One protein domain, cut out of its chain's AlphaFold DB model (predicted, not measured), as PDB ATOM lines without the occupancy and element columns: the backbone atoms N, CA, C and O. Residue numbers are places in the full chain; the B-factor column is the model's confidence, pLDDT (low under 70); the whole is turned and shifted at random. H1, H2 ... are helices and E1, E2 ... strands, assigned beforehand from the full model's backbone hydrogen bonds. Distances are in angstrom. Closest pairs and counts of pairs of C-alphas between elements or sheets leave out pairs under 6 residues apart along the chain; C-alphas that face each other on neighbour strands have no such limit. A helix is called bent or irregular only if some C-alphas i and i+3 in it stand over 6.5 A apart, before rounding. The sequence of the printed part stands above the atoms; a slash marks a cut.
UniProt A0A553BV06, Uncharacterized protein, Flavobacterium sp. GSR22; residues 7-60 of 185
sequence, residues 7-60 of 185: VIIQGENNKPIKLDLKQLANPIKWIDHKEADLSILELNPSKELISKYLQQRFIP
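This is residues 7 to 60 of the 185 residues of an uncharacterized protein of Flavobacterium sp. GSR22 (UniProt A0A553BV06). Two separate strand hairpins, E1-E2 and E3-E4, lie toward opposite ends of a loose, elongated domain, with the short helix H1 in the chain between them. The helix H2 comes near E1 at Gln 10 and Tyr 53, and the tip of the second hairpin, residues 33 to 38, sticks out free. The printed part has 54 residues, with four named strands and two named helices in the order E1, E2, H1, E3, E4, H2; each two-strand sheet is antiparallel and the class is mixed. The radius of gyration of the C-alphas is 13.0 A, and the spans are 40 by 21 by 20 A.

E1, residues 7 to 10, begins at C-alpha 7 (106.751, 256.695, 362.305) and is 10.2 A long; E2, residues 16 to 20, is 13.3 A. H1 is residues 21 to 24, 5.3 A. E3, residues 30 to 32, is 6.3 A, and E4, residues 39 to 41, is 6.9 A. H2, residues 47 to 54, is 9.7 A long and ends at C-alpha 54 (108.232, 268.767, 362.865); it is neither bent nor irregular, but only just: C-alphas 51 and 54 are 6.5 A apart.

E1 and E2 form an antiparallel hairpin at 146 degrees, with N 7 and O 19 within hydrogen-bond range at 2.8 A. The closest C-alphas of E1 and H2, Gln 10 and Tyr 53, are 7.7 A apart. Those of E1 and H1, Val 7 and Leu 21, are 6.3 A apart. H1 and H2 are only just apart, closest 8.2 A. E3 and E4 form an antiparallel hairpin at 157 degrees, with N 31 and O 40 at 2.9 A; both are apart from E1 and E2. In H2 every O i to N i+4 pair is within hydrogen-bond range; H1 is too short for one.

The farthest C-alphas, Asn 13 and Lys 34, are 40.5 A apart. The printed part has no cut and no long link. Mean pLDDT of the printed part is 93.5, and no printed residue is under 70.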
ATOM      1  N   VAL A   7     105.401 256.247 361.974       94.38
ATOM      2  CA  VAL A   7     106.751 256.695 362.305       94.38
ATOM      3  C   VAL A   7     106.851 256.959 363.799       94.38
ATOM      4  O   VAL A   7     105.851 257.229 364.469       94.38
ATOM      5  N   ILE A   8     108.071 256.894 364.321       95.00
ATOM      6  CA  ILE A   8     108.379 257.330 365.679       95.00
ATOM      7  C   ILE A   8     109.280 258.551 365.580       95.00
ATOM      8  O   ILE A   8     110.296 258.524 364.890       95.00
ATOM      9  N   ILE A   9     108.904 259.610 366.284       94.25
ATOM     10  CA  ILE A   9     109.647 260.866 366.333       94.25
ATOM     11  C   ILE A   9     109.952 261.262 367.777       94.25
ATOM     12  O   ILE A   9     109.357 260.743 368.724       94.25
ATOM     13  N   GLN A  10     110.864 262.215 367.947       93.12
ATOM     14  CA  GLN A  10     111.136 262.820 369.244       93.12
ATOM     15  C   GLN A  10     110.030 263.813 369.617       93.12
ATOM     16  O   GLN A  10     109.831 264.824 368.945       93.12
ATOM     17  N   GLY A  11     109.345 263.538 370.718       91.81
ATOM     18  CA  GLY A  11     108.441 264.449 371.402       91.81
ATOM     19  C   GLY A  11     109.120 265.257 372.506       91.81
ATOM     20  O   GLY A  11     110.346 265.358 372.591       91.81
ATOM     21  N   GLU A  12     108.295 265.816 373.387       90.38
ATOM     22  CA  GLU A  12     108.743 266.559 374.564       90.38
ATOM     23  C   GLU A  12     109.587 265.685 375.505       90.38
ATOM     24  O   GLU A  12     109.394 264.472 375.599       90.38
ATOM     25  N   ASN A  13     110.537 266.305 376.214       91.06
ATOM     26  CA  ASN A  13     111.403 265.637 377.196       91.06
ATOM     27  C   ASN A  13     112.121 264.387 376.652       91.06
ATOM     28  O   ASN A  13     112.335 263.410 377.376       91.06
ATOM     29  N   ASN A  14     112.483 264.413 375.362       90.69
ATOM     30  CA  ASN A  14     113.107 263.302 374.645       90.69
ATOM     31  C   ASN A  14     112.269 262.018 374.668       90.69
ATOM     32  O   ASN A  14     112.832 260.926 374.665       90.69
ATOM     33  N   LYS A  15     110.937 262.108 374.733       95.62
ATOM     34  CA  LYS A  15     110.068 260.928 374.706       95.62
ATOM     35  C   LYS A  15     109.669 260.565 373.275       95.62
ATOM     36  O   LYS A  15     109.384 261.461 372.487       95.62
ATOM     37  N   PRO A  16     109.653 259.275 372.914       96.00
ATOM     38  CA  PRO A  16     109.214 258.832 371.596       96.00
ATOM     39  C   PRO A  16     107.701 259.047 371.443       96.00
ATOM     40  O   PRO A  16     106.930 258.732 372.349       96.00
ATOM     41  N   ILE A  17     107.272 259.558 370.291       95.38
ATOM     42  CA  ILE A  17     105.858 259.684 369.919       95.38
ATOM     43  C   ILE A  17     105.631 258.916 368.628       95.38
ATOM     44  O   ILE A  17     106.373 259.084 367.661       95.38
ATOM     45  N   LYS A  18     104.590 258.085 368.618       95.56
ATOM     46  CA  LYS A  18     104.127 257.362 367.436       95.56
ATOM     47  C   LYS A  18     103.111 258.213 366.677       95.56
ATOM     48  O   LYS A  18     102.123 258.646 367.266       95.56
ATOM     49  N   LEU A  19     103.343 258.412 365.383       94.75
ATOM     50  CA  LEU A  19     102.422 259.080 364.463       94.75
ATOM     51  C   LEU A  19     102.087 258.139 363.311       94.75
ATOM     52  O   LEU A  19     102.996 257.555 362.719       94.75
ATOM     53  N   ASP A  20     100.810 258.012 362.960       95.44
ATOM     54  CA  ASP A  20     100.438 257.219 361.787       95.44
ATOM     55  C   ASP A  20     100.931 257.910 360.518       95.44
ATOM     56  O   ASP A  20     100.836 259.132 360.381       95.44
ATOM     57  N   LEU A  21     101.400 257.128 359.546       95.50
ATOM     58  CA  LEU A  21     101.964 257.668 358.311       95.50
ATOM     59  C   LEU A  21     100.940 258.513 357.536       95.50
ATOM     60  O   LEU A  21     101.306 259.510 356.922       95.50
ATOM     61  N   LYS A  22      99.643 258.191 357.645       95.25
ATOM     62  CA  LYS A  22      98.541 258.981 357.065       95.25
ATOM     63  C   LYS A  22      98.426 260.402 357.612       95.25
ATOM     64  O   LYS A  22      97.863 261.260 356.940       95.25
ATOM     65  N   GLN A  23      98.907 260.647 358.831       94.62
ATOM     66  CA  GLN A  23      98.928 261.991 359.414       94.62
ATOM     67  C   GLN A  23     100.033 262.855 358.785       94.62
ATOM     68  O   GLN A  23      99.985 264.079 358.879       94.62
ATOM     69  N   LEU A  24     101.020 262.212 358.148       94.88
ATOM     70  CA  LEU A  24     102.159 262.853 357.498       94.88
ATOM     71  C   LEU A  24     102.021 262.911 355.977       94.88
ATOM     72  O   LEU A  24     102.523 263.856 355.383       94.88
ATOM     73  N   ALA A  25     101.365 261.925 355.364       95.12
ATOM     74  CA  ALA A  25     101.160 261.832 353.924       95.12
ATOM     75  C   ALA A  25      99.767 261.262 353.609       95.12
ATOM     76  O   ALA A  25      99.472 260.108 353.927       95.12
ATOM     77  N   ASN A  26      98.907 262.047 352.963       92.62
ATOM     78  CA  ASN A  26      97.604 261.588 352.484       92.62
ATOM     79  C   ASN A  26      97.286 262.181 351.094       92.62
ATOM     80  O   ASN A  26      97.075 263.394 351.000       92.62
ATOM     81  N   PRO A  27      97.225 261.366 350.020       92.81
ATOM     82  CA  PRO A  27      97.408 259.911 350.008       92.81
ATOM     83  C   PRO A  27      98.860 259.488 350.294       92.81
ATOM     84  O   PRO A  27      99.798 260.214 349.982       92.81
ATOM     85  N   ILE A  28      99.054 258.279 350.836       94.12
ATOM     86  CA  ILE A  28     100.392 257.675 350.960       94.12
ATOM     87  C   ILE A  28     100.811 257.182 349.572       94.12
ATOM     88  O   ILE A  28     100.368 256.121 349.129       94.12
ATOM     89  N   LYS A  29     101.648 257.960 348.882       94.06
ATOM     90  CA  LYS A  29     102.132 257.649 347.534       94.06
ATOM     91  C   LYS A  29     103.658 257.655 347.503       94.06
ATOM     92  O   LYS A  29     104.277 258.708 347.405       94.06
ATOM     93  N   TRP A  30     104.238 256.463 347.575       94.88
ATOM     94  CA  TRP A  30     105.676 256.270 347.413       94.88
ATOM     95  C   TRP A  30     106.077 256.433 345.947       94.88
ATOM     96  O   TRP A  30     105.339 256.030 345.043       94.88
ATOM     97  N   ILE A  31     107.237 257.042 345.724       96.00
ATOM     98  CA  ILE A  31     107.878 257.147 344.415       96.00
ATOM     99  C   ILE A  31     109.215 256.426 344.525       96.00
ATOM    100  O   ILE A  31     110.109 256.885 345.236       96.00
ATOM    101  N   ASP A  32     109.326 255.303 343.828       95.50
ATOM    102  CA  ASP A  32     110.518 254.462 343.836       95.50
ATOM    103  C   ASP A  32     111.480 254.884 342.723       95.50
ATOM    104  O   ASP A  32     111.071 255.186 341.594       95.50
ATOM    105  N   HIS A  33     112.775 254.881 343.025       96.00
ATOM    106  CA  HIS A  33     113.795 255.064 342.005       96.00
ATOM    107  C   HIS A  33     113.853 253.840 341.091       96.00
ATOM    108  O   HIS A  33     113.800 252.696 341.534       96.00
ATOM    109  N   LYS A  34     114.049 254.065 339.790       93.31
ATOM    110  CA  LYS A  34     114.097 252.986 338.785       93.31
ATOM    111  C   LYS A  34     115.344 252.094 338.853       93.31
ATOM    112  O   LYS A  34     115.416 251.107 338.132       93.31
ATOM    113  N   GLU A  35     116.333 252.472 339.654       93.12
ATOM    114  CA  GLU A  35     117.676 251.873 339.656       93.12
ATOM    115  C   GLU A  35     118.162 251.771 341.097       93.12
ATOM    116  O   GLU A  35     118.385 250.670 341.595       93.12
ATOM    117  N   ALA A  36     118.252 252.916 341.780       95.38
ATOM    118  CA  ALA A  36     118.703 252.993 343.153       95.38
ATOM    119  C   ALA A  36     117.730 252.350 344.148       95.38
ATOM    120  O   ALA A  36     116.514 252.374 343.965       95.38
ATOM    121  N   ASP A  37     118.265 251.800 345.232       94.75
ATOM    122  CA  ASP A  37     117.491 251.369 346.392       94.75
ATOM    123  C   ASP A  37     117.053 252.578 347.226       94.75
ATOM    124  O   ASP A  37     117.586 252.851 348.301       94.75
ATOM    125  N   LEU A  38     116.146 253.373 346.653       95.25
ATOM    126  CA  LEU A  38     115.594 254.585 347.242       95.25
ATOM    127  C   LEU A  38     114.127 254.741 346.860       95.25
ATOM    128  O   LEU A  38     113.747 254.565 345.702       95.25
ATOM    129  N   SER A  39     113.348 255.199 347.831       95.31
ATOM    130  CA  SER A  39     111.974 255.645 347.638       95.31
ATOM    131  C   SER A  39     111.765 256.937 348.413       95.31
ATOM    132  O   SER A  39     112.283 257.092 349.521       95.31
ATOM    133  N   ILE A  40     110.977 257.854 347.861       95.75
ATOM    134  CA  ILE A  40     110.539 259.059 348.571       95.75
ATOM    135  C   ILE A  40     109.036 259.020 348.821       95.75
ATOM    136  O   ILE A  40     108.271 258.419 348.065       95.75
ATOM    137  N   LEU A  41     108.620 259.698 349.884       95.25
ATOM    138  CA  LEU A  41     107.227 259.976 350.191       95.25
ATOM    139  C   LEU A  41     107.100 261.472 350.453       95.25
ATOM    140  O   LEU A  41     107.732 262.000 351.368       95.25
ATOM    141  N   GLU A  42     106.283 262.144 349.649       94.75
ATOM    142  CA  GLU A  42     105.957 263.545 349.881       94.75
ATOM    143  C   GLU A  42     105.100 263.672 351.147       94.75
ATOM    144  O   GLU A  42     104.103 262.962 351.311       94.75
ATOM    145  N   LEU A  43     105.506 264.563 352.052       94.00
ATOM    146  CA  LEU A  43     104.792 264.816 353.297       94.00
ATOM    147  C   LEU A  43     103.899 266.051 353.141       94.00
ATOM    148  O   LEU A  43     104.368 267.118 352.754       94.00
ATOM    149  N   ASN A  44     102.630 265.929 353.518       94.94
ATOM    150  CA  ASN A  44     101.651 267.013 353.569       94.94
ATOM    151  C   ASN A  44     100.915 267.071 354.932       94.94
ATOM    152  O   ASN A  44      99.681 267.040 354.977       94.94
ATOM    153  N   PRO A  45     101.651 267.153 356.061       95.25
ATOM    154  CA  PRO A  45     101.063 267.159 357.396       95.25
ATOM    155  C   PRO A  45     100.235 268.420 357.673       95.25
ATOM    156  O   PRO A  45     100.423 269.474 357.061       95.25
ATOM    157  N   SER A  46      99.344 268.342 358.665       95.69
ATOM    158  CA  SER A  46      98.591 269.512 359.125       95.69
ATOM    159  C   SER A  46      99.515 270.578 359.730       95.69
ATOM    160  O   SER A  46     100.571 270.274 360.290       95.69
ATOM    161  N   LYS A  47      99.089 271.849 359.682       95.00
ATOM    162  CA  LYS A  47      99.833 272.963 360.302       95.00
ATOM    163  C   LYS A  47     100.104 272.724 361.790       95.00
ATOM    164  O   LYS A  47     101.195 273.034 362.255       95.00
ATOM    165  N   GLU A  48      99.139 272.143 362.501       94.56
ATOM    166  CA  GLU A  48      99.267 271.793 363.919       94.56
ATOM    167  C   GLU A  48     100.387 270.770 364.150       94.56
ATOM    168  O   GLU A  48     101.230 270.959 365.028       94.56
ATOM    169  N   LEU A  49     100.446 269.720 363.324       93.44
ATOM    170  CA  LEU A  49     101.476 268.689 363.426       93.44
ATOM    171  C   LEU A  49     102.869 269.258 363.122       93.44
ATOM    172  O   LEU A  49     103.835 268.935 363.817       93.44
ATOM    173  N   ILE A  50     102.962 270.156 362.133       93.00
ATOM    174  CA  ILE A  50     104.202 270.873 361.819       93.00
ATOM    175  C   ILE A  50     104.667 271.683 363.028       93.00
ATOM    176  O   ILE A  50     105.788 271.474 363.494       93.00
ATOM    177  N   SER A  51     103.814 272.570 363.556       91.81
ATOM    178  CA  SER A  51     104.182 273.459 364.664       91.81
ATOM    179  C   SER A  51     104.521 272.703 365.942       91.81
ATOM    180  O   SER A  51     105.386 273.130 366.696       91.81
ATOM    181  N   LYS A  52     103.844 271.578 366.194       91.25
ATOM    182  CA  LYS A  52     104.011 270.827 367.438       91.25
ATOM    183  C   LYS A  52     105.229 269.911 367.416       91.25
ATOM    184  O   LYS A  52     105.879 269.746 368.444       91.25
ATOM    185  N   TYR A  53     105.527 269.294 366.271       90.69
ATOM    186  CA  TYR A  53     106.469 268.178 366.238       90.69
ATOM    187  C   TYR A  53     107.563 268.260 365.179       90.69
ATOM    188  O   TYR A  53     108.637 267.718 365.424       90.69
ATOM    189  N   LEU A  54     107.328 268.885 364.022       90.44
ATOM    190  CA  LEU A  54     108.232 268.767 362.865       90.44
ATOM    191  C   LEU A  54     109.062 270.029 362.594       90.44
ATOM    192  O   LEU A  54     110.053 269.971 361.866       90.44
ATOM    193  N   GLN A  55     108.673 271.170 363.164       87.25
ATOM    194  CA  GLN A  55     109.391 272.427 362.986       87.25
ATOM    195  C   GLN A  55     110.871 272.270 363.380       87.25
ATOM    196  O   GLN A  55     111.185 271.715 364.428       87.25
ATOM    197  N   GLN A  56     111.777 272.750 362.516       85.62
ATOM    198  CA  GLN A  56     113.240 272.657 362.681       85.62
ATOM    199  C   GLN A  56     113.816 271.225 362.731       85.62
ATOM    200  O   GLN A  56     114.962 271.042 363.130       85.62
ATOM    201  N   ARG A  57     113.061 270.204 362.299       88.00
ATOM    202  CA  ARG A  57     113.535 268.805 362.244       88.00
ATOM    203  C   ARG A  57     113.839 268.292 360.836       88.00
ATOM    204  O   ARG A  57     114.143 267.114 360.674       88.00
ATOM    205  N   PHE A  58     113.751 269.156 359.832       89.81
ATOM    206  CA  PHE A  58     114.075 268.820 358.451       89.81
ATOM    207  C   PHE A  58     115.483 269.274 358.100       89.81
ATOM    208  O   PHE A  58     115.960 270.302 358.579       89.81
ATOM    209  N   ILE A  59     116.125 268.503 357.233       89.94
ATOM    210  CA  ILE A  59     117.444 268.827 356.711       89.94
ATOM    211  C   ILE A  59     117.253 269.705 355.471       89.94
ATOM    212  O   ILE A  59     116.464 269.332 354.600       89.94
ATOM    213  N   PRO A  60     117.938 270.858 355.382       91.12
ATOM    214  CA  PRO A  60     117.900 271.699 354.193       91.12
ATOM    215  C   PRO A  60     118.407 270.948 352.957       91.12
ATOM    216  O   PRO A  60     119.354 270.162 353.045       91.12
TER     217      PRO A  60